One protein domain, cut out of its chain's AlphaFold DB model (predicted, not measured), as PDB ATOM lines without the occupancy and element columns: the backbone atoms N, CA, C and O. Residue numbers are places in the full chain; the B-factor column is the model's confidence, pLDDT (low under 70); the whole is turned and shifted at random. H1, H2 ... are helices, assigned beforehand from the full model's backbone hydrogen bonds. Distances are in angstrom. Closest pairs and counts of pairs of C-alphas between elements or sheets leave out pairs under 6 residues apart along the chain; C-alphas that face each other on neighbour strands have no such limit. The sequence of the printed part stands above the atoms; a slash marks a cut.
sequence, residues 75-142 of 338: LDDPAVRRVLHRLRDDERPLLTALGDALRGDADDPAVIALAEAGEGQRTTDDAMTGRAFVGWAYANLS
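AT A GLANCE: This is residues 75 to 142 of the 338 residues of the protein "DNA helicase" of Acidimicrobiaceae bacterium (UniProt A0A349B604). Four helices pack as a compact, crossed group: H2 and H3 form a helical hairpin, and H1 and H4 make a V over one side of it. The corner of the V, at Leu 87 and Gly 130, lies near Leu 94 of H2. The printed part has 68 residues with four named helices, in the order H1, H2, H3, H4, and no named strand; its class is all helix. It is compact, with a radius of gyration of the C-alphas of 10.4 A, and its rounded outline spans 27 by 23 by 19 A.

IN THESE COORDINATES: Find C-alpha 78 at (-28.844, 41.124, 16.572); from there H1, residues 78 to 87, runs 14.5 A. Next comes H2, residues 94 to 101. H3, residues 109 to 124, is the longest at 23.5 A and begins at (-21.061, 38.759, 8.173). H4, residues 130 to 140, runs 15.0 A to C-alpha 140 at (-28.072, 22.814, 14.884).

HOW THE PARTS SIT: Look first at H1: it touches H2 at a steep tilt of 56 degrees, opposite ways, with the closest C-alphas, Val 83 and Ala 101, 5.4 A apart. H3 touches H1 with residues 110 to 114 alone; the closest C-alphas, Val 80 and Val 111, are 5.5 A apart. The hairpin of H2 and H3 has a shallow tilt of 18 degrees, opposite ways; H3 touches H2 with residues 115 to 122 alone, and the closest C-alphas, Leu 98 and Ala 115, are 7.4 A apart. H4 touches H1, the closest C-alphas, Leu 87 and Gly 130, being 4.9 A apart. H4 also touches H2, about perpendicular at 84 degrees, with the closest C-alphas, Leu 94 and Gly 130, 4.7 A apart. H3 and H4 are close but not clearly touching. Every O i to N i+4 pair is within hydrogen-bond range in H1, H2 and H4, and 11 of 12 are in H3.

THE WHOLE: The C-alphas farthest apart, Gly 104 and Thr 124, are 27.5 A apart. The printed part has no cut; the link from H3 to H4 is tight, the other two are short. Mean pLDDT of the printed part is 80.3; look for values under 70 at residues 106 to 107, 109 to 110, 112 to 113, 119 to 120 and 142.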
ATOM      1  N   LEU A  75     -26.674  32.759  16.847       78.06
ATOM      2  CA  LEU A  75     -28.081  33.000  17.166       78.06
ATOM      3  C   LEU A  75     -28.312  34.203  18.098       78.06
ATOM      4  O   LEU A  75     -29.430  34.717  18.180       78.06
ATOM      5  N   ASP A  76     -27.273  34.670  18.791       74.94
ATOM      6  CA  ASP A  76     -27.327  35.855  19.648       74.94
ATOM      7  C   ASP A  76     -27.044  37.153  18.889       74.94
ATOM      8  O   ASP A  76     -27.340  38.234  19.408       74.94
ATOM      9  N   ASP A  77     -26.530  37.069  17.658       81.81
ATOM     10  CA  ASP A  77     -26.258  38.245  16.843       81.81
ATOM     11  C   ASP A  77     -27.564  39.017  16.531       81.81
ATOM     12  O   ASP A  77     -28.541  38.434  16.040       81.81
ATOM     13  N   PRO A  78     -27.637  40.337  16.803       81.62
ATOM     14  CA  PRO A  78     -28.844  41.124  16.572       81.62
ATOM     15  C   PRO A  78     -29.345  41.106  15.124       81.62
ATOM     16  O   PRO A  78     -30.556  41.227  14.914       81.62
ATOM     17  N   ALA A  79     -28.455  41.006  14.134       80.75
ATOM     18  CA  ALA A  79     -28.818  40.900  12.725       80.75
ATOM     19  C   ALA A  79     -29.409  39.518  12.424       80.75
ATOM     20  O   ALA A  79     -30.513  39.434  11.878       80.75
ATOM     21  N   VAL A  80     -28.783  38.447  12.914       86.00
ATOM     22  CA  VAL A  80     -29.312  37.073  12.800       86.00
ATOM     23  C   VAL A  80     -30.687  36.944  13.458       86.00
ATOM     24  O   VAL A  80     -31.614  36.403  12.852       86.00
ATOM     25  N   ARG A  81     -30.892  37.518  14.652       91.12
ATOM     26  CA  ARG A  81     -32.202  37.502  15.332       91.12
ATOM     27  C   ARG A  81     -33.292  38.201  14.522       91.12
ATOM     28  O   ARG A  81     -34.427  37.723  14.514       91.12
ATOM     29  N   ARG A  82     -32.979  39.302  13.826       91.06
ATOM     30  CA  ARG A  82     -33.937  39.984  12.932       91.06
ATOM     31  C   ARG A  82     -34.307  39.120  11.728       91.06
ATOM     32  O   ARG A  82     -35.478  39.094  11.349       91.06
ATOM     33  N   VAL A  83     -33.337  38.424  11.137       89.38
ATOM     34  CA  VAL A  83     -33.572  37.504  10.012       89.38
ATOM     35  C   VAL A  83     -34.437  36.322  10.465       89.38
ATOM     36  O   VAL A  83     -35.501  36.089   9.894       89.38
ATOM     37  N   LEU A  84     -34.063  35.643  11.554       91.81
ATOM     38  CA  LEU A  84     -34.827  34.514  12.105       91.81
ATOM     39  C   LEU A  84     -36.244  34.916  12.535       91.81
ATOM     40  O   LEU A  84     -37.189  34.158  12.331       91.81
ATOM     41  N   HIS A  85     -36.422  36.122  13.080       93.31
ATOM     42  CA  HIS A  85     -37.749  36.639  13.418       93.31
ATOM     43  C   HIS A  85     -38.642  36.799  12.178       93.31
ATOM     44  O   HIS A  85     -39.838  36.531  12.258       93.31
ATOM     45  N   ARG A  86     -38.088  37.219  11.031       92.44
ATOM     46  CA  ARG A  86     -38.840  37.326   9.768       92.44
ATOM     47  C   ARG A  86     -39.212  35.964   9.185       92.44
ATOM     48  O   ARG A  86     -40.274  35.842   8.590       92.44
ATOM     49  N   LEU A  87     -38.367  34.955   9.389       91.75
ATOM     50  CA  LEU A  87     -38.584  33.595   8.887       91.75
ATOM     51  C   LEU A  87     -39.519  32.752   9.760       91.75
ATOM     52  O   LEU A  87     -40.059  31.760   9.281       91.75
ATOM     53  N   ARG A  88     -39.713  33.127  11.031       93.56
ATOM     54  CA  ARG A  88     -40.392  32.297  12.042       93.56
ATOM     55  C   ARG A  88     -41.772  31.800  11.618       93.56
ATOM     56  O   ARG A  88     -42.138  30.683  11.965       93.56
ATOM     57  N   ASP A  89     -42.508  32.624  10.885       91.25
ATOM     58  CA  ASP A  89     -43.885  32.352  10.476       91.25
ATOM     59  C   ASP A  89     -44.005  32.202   8.935       91.25
ATOM     60  O   ASP A  89     -45.105  32.261   8.388       91.25
ATOM     61  N   ASP A  90     -42.881  32.017   8.222       90.94
ATOM     62  CA  ASP A  90     -42.833  31.926   6.753       90.94
ATOM     63  C   ASP A  90     -42.867  30.469   6.257       90.94
ATOM     64  O   ASP A  90     -41.908  29.712   6.404       90.94
ATOM     65  N   GLU A  91     -43.980  30.078   5.637       93.75
ATOM     66  CA  GLU A  91     -44.201  28.725   5.102       93.75
ATOM     67  C   GLU A  91     -43.710  28.552   3.651       93.75
ATOM     68  O   GLU A  91     -43.889  27.491   3.052       93.75
ATOM     69  N   ARG A  92     -43.105  29.580   3.042       93.12
ATOM     70  CA  ARG A  92     -42.557  29.476   1.682       93.12
ATOM     71  C   ARG A  92     -41.261  28.653   1.678       93.12
ATOM     72  O   ARG A  92     -40.595  28.562   2.715       93.12
ATOM     73  N   PRO A  93     -40.861  28.101   0.515       90.62
ATOM     74  CA  PRO A  93     -39.573  27.427   0.363       90.62
ATOM     75  C   PRO A  93     -38.411  28.301   0.849       90.62
ATOM     76  O   PRO A  93     -38.410  29.515   0.602       90.62
ATOM     77  N   LEU A  94     -37.423  27.686   1.508       86.38
ATOM     78  CA  LEU A  94     -36.352  28.390   2.215       86.38
ATOM     79  C   LEU A  94     -35.696  29.480   1.362       86.38
ATOM     80  O   LEU A  94     -35.563  30.595   1.843       86.38
ATOM     81  N   LEU A  95     -35.312  29.203   0.111       80.50
ATOM     82  CA  LEU A  95     -34.617  30.194  -0.728       80.50
ATOM     83  C   LEU A  95     -35.432  31.467  -0.940       80.50
ATOM     84  O   LEU A  95     -34.897  32.573  -0.895       80.50
ATOM     85  N   THR A  96     -36.734  31.309  -1.168       81.25
ATOM     86  CA  THR A  96     -37.642  32.437  -1.370       81.25
ATOM     87  C   THR A  96     -37.819  33.220  -0.073       81.25
ATOM     88  O   THR A  96     -37.723  34.446  -0.081       81.25
ATOM     89  N   ALA A  97     -38.034  32.522   1.043       84.88
ATOM     90  CA  ALA A  97     -38.194  33.144   2.354       84.88
ATOM     91  C   ALA A  97     -36.908  33.866   2.803       84.88
ATOM     92  O   ALA A  97     -36.952  35.013   3.244       84.88
ATOM     93  N   LEU A  98     -35.752  33.221   2.632       80.81
ATOM     94  CA  LEU A  98     -34.438  33.725   3.008       80.81
ATOM     95  C   LEU A  98     -34.043  34.926   2.141       80.81
ATOM     96  O   LEU A  98     -33.669  35.955   2.685       80.81
ATOM     97  N   GLY A  99     -34.231  34.874   0.818       77.56
ATOM     98  CA  GLY A  99     -33.962  36.020  -0.059       77.56
ATOM     99  C   GLY A  99     -34.715  37.296   0.349       77.56
ATOM    100  O   GLY A  99     -34.164  38.397   0.294       77.56
ATOM    101  N   ASP A 100     -35.950  37.161   0.837       77.81
ATOM    102  CA  ASP A 100     -36.730  38.281   1.381       77.81
ATOM    103  C   ASP A 100     -36.276  38.678   2.795       77.81
ATOM    104  O   ASP A 100     -36.173  39.868   3.120       77.81
ATOM    105  N   ALA A 101     -35.980  37.688   3.636       79.38
ATOM    106  CA  ALA A 101     -35.548  37.870   5.014       79.38
ATOM    107  C   ALA A 101     -34.094  38.341   5.157       79.38
ATOM    108  O   ALA A 101     -33.714  38.736   6.247       79.38
ATOM    109  N   LEU A 102     -33.283  38.351   4.101       80.19
ATOM    110  CA  LEU A 102     -31.928  38.918   4.127       80.19
ATOM    111  C   LEU A 102     -31.909  40.405   3.745       80.19
ATOM    112  O   LEU A 102     -30.931  41.106   4.008       80.19
ATOM    113  N   ARG A 103     -32.992  40.936   3.157       77.19
ATOM    114  CA  ARG A 103     -33.040  42.344   2.731       77.19
ATOM    115  C   ARG A 103     -32.777  43.273   3.916       77.19
ATOM    116  O   ARG A 103     -33.417  43.133   4.958       77.19
ATOM    117  N   GLY A 104     -31.855  44.217   3.723       70.25
ATOM    118  CA  GLY A 104     -31.434  45.195   4.732       70.25
ATOM    119  C   GLY A 104     -30.292  44.741   5.647       70.25
ATOM    120  O   GLY A 104     -29.657  45.600   6.243       70.25
ATOM    121  N   ASP A 105     -30.001  43.438   5.713       75.12
ATOM    122  CA  ASP A 105     -28.920  42.870   6.535       75.12
ATOM    123  C   ASP A 105     -27.946  42.003   5.698       75.12
ATOM    124  O   ASP A 105     -27.094  41.319   6.249       75.12
ATOM    125  N   ALA A 106     -28.067  42.006   4.364       68.50
ATOM    126  CA  ALA A 106     -27.373  41.074   3.466       68.50
ATOM    127  C   ALA A 106     -25.836  41.184   3.487       68.50
ATOM    128  O   ALA A 106     -25.158  40.202   3.197       68.50
ATOM    129  N   ASP A 107     -25.303  42.355   3.839       63.06
ATOM    130  CA  ASP A 107     -23.858  42.597   3.940       63.06
ATOM    131  C   ASP A 107     -23.294  42.266   5.336       63.06
ATOM    132  O   ASP A 107     -22.086  42.376   5.562       63.06
ATOM    133  N   ASP A 108     -24.147  41.886   6.297       72.31
ATOM    134  CA  ASP A 108     -23.713  41.544   7.649       72.31
ATOM    135  C   ASP A 108     -23.037  40.152   7.667       72.31
ATOM    136  O   ASP A 108     -23.639  39.164   7.237       72.31
ATOM    137  N   PRO A 109     -21.796  40.025   8.181       55.69
ATOM    138  CA  PRO A 109     -21.061  38.759   8.173       55.69
ATOM    139  C   PRO A 109     -21.750  37.601   8.909       55.69
ATOM    140  O   PRO A 109     -21.581  36.447   8.516       55.69
ATOM    141  N   ALA A 110     -22.508  37.875   9.974       64.06
ATOM    142  CA  ALA A 110     -23.245  36.843  10.703       64.06
ATOM    143  C   ALA A 110     -24.471  36.381   9.904       64.06
ATOM    144  O   ALA A 110     -24.812  35.198   9.876       64.06
ATOM    145  N   VAL A 111     -25.102  37.305   9.186       72.56
ATOM    146  CA  VAL A 111     -26.228  37.013   8.297       72.56
ATOM    147  C   VAL A 111     -25.786  36.230   7.059       72.56
ATOM    148  O   VAL A 111     -26.486  35.299   6.659       72.56
ATOM    149  N   ILE A 112     -24.602  36.522   6.514       66.50
ATOM    150  CA  ILE A 112     -23.973  35.714   5.457       66.50
ATOM    151  C   ILE A 112     -23.747  34.277   5.947       66.50
ATOM    152  O   ILE A 112     -24.163  33.335   5.278       66.50
ATOM    153  N   ALA A 113     -23.181  34.097   7.145       65.00
ATOM    154  CA  ALA A 113     -22.954  32.767   7.718       65.00
ATOM    155  C   ALA A 113     -24.262  31.980   7.949       65.00
ATOM    156  O   ALA A 113     -24.323  30.779   7.686       65.00
ATOM    157  N   LEU A 114     -25.335  32.648   8.394       77.94
ATOM    158  CA  LEU A 114     -26.666  32.040   8.495       77.94
ATOM    159  C   LEU A 114     -27.204  31.625   7.115       77.94
ATOM    160  O   LEU A 114     -27.811  30.560   6.984       77.94
ATOM    161  N   ALA A 115     -26.995  32.456   6.092       75.44
ATOM    162  CA  ALA A 115     -27.456  32.177   4.739       75.44
ATOM    163  C   ALA A 115     -26.720  30.985   4.108       75.44
ATOM    164  O   ALA A 115     -27.359  30.125   3.502       75.44
ATOM    165  N   GLU A 116     -25.405  30.888   4.312       70.81
ATOM    166  CA  GLU A 116     -24.593  29.737   3.900       70.81
ATOM    167  C   GLU A 116     -25.063  28.441   4.577       70.81
ATOM    168  O   GLU A 116     -25.192  27.407   3.917       70.81
ATOM    169  N   ALA A 117     -25.394  28.498   5.872       75.19
ATOM    170  CA  ALA A 117     -25.965  27.365   6.600       75.19
ATOM    171  C   ALA A 117     -27.332  26.936   6.027       75.19
ATOM    172  O   ALA A 117     -27.599  25.741   5.884       75.19
ATOM    173  N   GLY A 118     -28.176  27.902   5.650       76.31
ATOM    174  CA  GLY A 118     -29.451  27.649   4.974       76.31
ATOM    175  C   GLY A 118     -29.295  26.976   3.614       76.31
ATOM    176  O   GLY A 118     -29.963  25.975   3.348       76.31
ATOM    177  N   GLU A 119     -28.387  27.470   2.771       68.56
ATOM    178  CA  GLU A 119     -28.103  26.854   1.469       68.56
ATOM    179  C   GLU A 119     -27.589  25.416   1.634       68.56
ATOM    180  O   GLU A 119     -28.063  24.503   0.955       68.56
ATOM    181  N   GLY A 120     -26.678  25.192   2.588       69.94
ATOM    182  CA  GLY A 120     -26.172  23.860   2.917       69.94
ATOM    183  C   GLY A 120     -27.291  22.895   3.313       69.94
ATOM    184  O   GLY A 120     -27.370  21.789   2.777       69.94
ATOM    185  N   GLN A 121     -28.215  23.322   4.175       71.75
ATOM    186  CA  GLN A 121     -29.328  22.471   4.596       71.75
ATOM    187  C   GLN A 121     -30.313  22.178   3.456       71.75
ATOM    188  O   GLN A 121     -30.796  21.052   3.351       71.75
ATOM    189  N   ARG A 122     -30.561  23.133   2.554       70.38
ATOM    190  CA  ARG A 122     -31.417  22.906   1.378       70.38
ATOM    191  C   ARG A 122     -30.889  21.791   0.473       70.38
ATOM    192  O   ARG A 122     -31.673  21.023  -0.070       70.38
ATOM    193  N   THR A 123     -29.567  21.657   0.329       70.50
ATOM    194  CA  THR A 123     -28.998  20.539  -0.452       70.50
ATOM    195  C   THR A 123     -29.328  19.165   0.139       70.50
ATOM    196  O   THR A 123     -29.316  18.171  -0.586       70.50
ATOM    197  N   THR A 124     -29.649  19.114   1.435       72.88
ATOM    198  CA  THR A 124     -30.050  17.898   2.153       72.88
ATOM    199  C   THR A 124     -31.574  17.734   2.195       72.88
ATOM    200  O   THR A 124     -32.064  16.610   2.106       72.88
ATOM    201  N   ASP A 125     -32.321  18.835   2.297       78.56
ATOM    202  CA  ASP A 125     -33.785  18.865   2.322       78.56
ATOM    203  C   ASP A 125     -34.331  20.050   1.506       78.56
ATOM    204  O   ASP A 125     -34.455  21.178   1.991       78.56
ATOM    205  N   ASP A 126     -34.675  19.782   0.246       77.56
ATOM    206  CA  ASP A 126     -35.163  20.798  -0.698       77.56
ATOM    207  C   ASP A 126     -36.612  21.244  -0.402       77.56
ATOM    208  O   ASP A 126     -37.084  22.240  -0.948       77.56
ATOM    209  N   ALA A 127     -37.324  20.539   0.489       84.44
ATOM    210  CA  ALA A 127     -38.687  20.881   0.900       84.44
ATOM    211  C   ALA A 127     -38.736  21.825   2.116       84.44
ATOM    212  O   ALA A 127     -39.822  22.225   2.545       84.44
ATOM    213  N   MET A 128     -37.582  22.189   2.683       87.38
ATOM    214  CA  MET A 128     -37.520  22.994   3.896       87.38
ATOM    215  C   MET A 128     -38.115  24.397   3.690       87.38
ATOM    216  O   MET A 128     -37.762  25.126   2.758       87.38
ATOM    217  N   THR A 129     -39.007  24.799   4.598       93.19
ATOM    218  CA  THR A 129     -39.604  26.142   4.631       93.19
ATOM    219  C   THR A 129     -38.797  27.102   5.505       93.19
ATOM    220  O   THR A 129     -37.978  26.674   6.323       93.19
ATOM    221  N   GLY A 130     -39.042  28.411   5.376       88.62
ATOM    222  CA  GLY A 130     -38.440  29.424   6.257       88.62
ATOM    223  C   GLY A 130     -38.675  29.129   7.745       88.62
ATOM    224  O   GLY A 130     -37.737  29.148   8.542       88.62
ATOM    225  N   ARG A 131     -39.903  28.746   8.109       93.44
ATOM    226  CA  ARG A 131     -40.282  28.337   9.467       93.44
ATOM    227  C   ARG A 131     -39.534  27.090   9.934       93.44
ATOM    228  O   ARG A 131     -39.026  27.071  11.057       93.44
ATOM    229  N   ALA A 132     -39.466  26.054   9.097       90.25
ATOM    230  CA  ALA A 132     -38.747  24.823   9.426       90.25
ATOM    231  C   ALA A 132     -37.248  25.093   9.643       90.25
ATOM    232  O   ALA A 132     -36.656  24.574  10.594       90.25
ATOM    233  N   PHE A 133     -36.665  25.984   8.838       90.88
ATOM    234  CA  PHE A 133     -35.279  26.415   8.982       90.88
ATOM    235  C   PHE A 133     -35.006  27.125  10.310       90.88
ATOM    236  O   PHE A 133     -33.954  26.898  10.895       90.88
ATOM    237  N   VAL A 134     -35.938  27.924  10.847       91.50
ATOM    238  CA  VAL A 134     -35.762  28.526  12.183       91.50
ATOM    239  C   VAL A 134     -35.624  27.445  13.258       91.50
ATOM    240  O   VAL A 134     -34.718  27.520  14.085       91.50
ATOM    241  N   GLY A 135     -36.482  26.420  13.233       87.50
ATOM    242  CA  GLY A 135     -36.391  25.293  14.167       87.50
ATOM    243  C   GLY A 135     -35.073  24.528  14.027       87.50
ATOM    244  O   GLY A 135     -34.405  24.252  15.023       87.50
ATOM    245  N   TRP A 136     -34.663  24.259  12.787       88.88
ATOM    246  CA  TRP A 136     -33.374  23.645  12.484       88.88
ATOM    247  C   TRP A 136     -32.193  24.497  12.973       88.88
ATOM    248  O   TRP A 136     -31.284  23.955  13.597       88.88
ATOM    249  N   ALA A 137     -32.224  25.815  12.764       85.62
ATOM    250  CA  ALA A 137     -31.160  26.734  13.154       85.62
ATOM    251  C   ALA A 137     -30.962  26.740  14.675       85.62
ATOM    252  O   ALA A 137     -29.837  26.624  15.143       85.62
ATOM    253  N   TYR A 138     -32.038  26.781  15.465       82.12
ATOM    254  CA  TYR A 138     -31.917  26.666  16.923       82.12
ATOM    255  C   TYR A 138     -31.438  25.283  17.385       82.12
ATOM    256  O   TYR A 138     -30.773  25.195  18.413       82.12
ATOM    257  N   ALA A 139     -31.745  24.216  16.647       76.88
ATOM    258  CA  ALA A 139     -31.314  22.861  16.989       76.88
ATOM    259  C   ALA A 139     -29.866  22.540  16.565       76.88
ATOM    260  O   ALA A 139     -29.236  21.695  17.187       76.88
ATOM    261  N   ASN A 140     -29.348  23.186  15.515       74.19
ATOM    262  CA  ASN A 140     -28.072  22.814  14.884       74.19
ATOM    263  C   ASN A 140     -27.018  23.929  14.902       74.19
ATOM    264  O   ASN A 140     -25.837  23.648  14.728       74.19
ATOM    265  N   LEU A 141     -27.429  25.185  15.098       70.62
ATOM    266  CA  LEU A 141     -26.539  26.347  15.208       70.62
ATOM    267  C   LEU A 141     -26.474  26.890  16.645       70.62
ATOM    268  O   LEU A 141     -25.861  27.933  16.875       70.62
ATOM    269  N   SER A 142     -27.117  26.216  17.605       61.94
ATOM    270  CA  SER A 142     -26.889  26.459  19.029       61.94
ATOM    271  C   SER A 142     -25.580  25.799  19.463       61.94
ATOM    272  O   SER A 142     -25.251  24.695  19.034       61.94
TER     273      SER A 142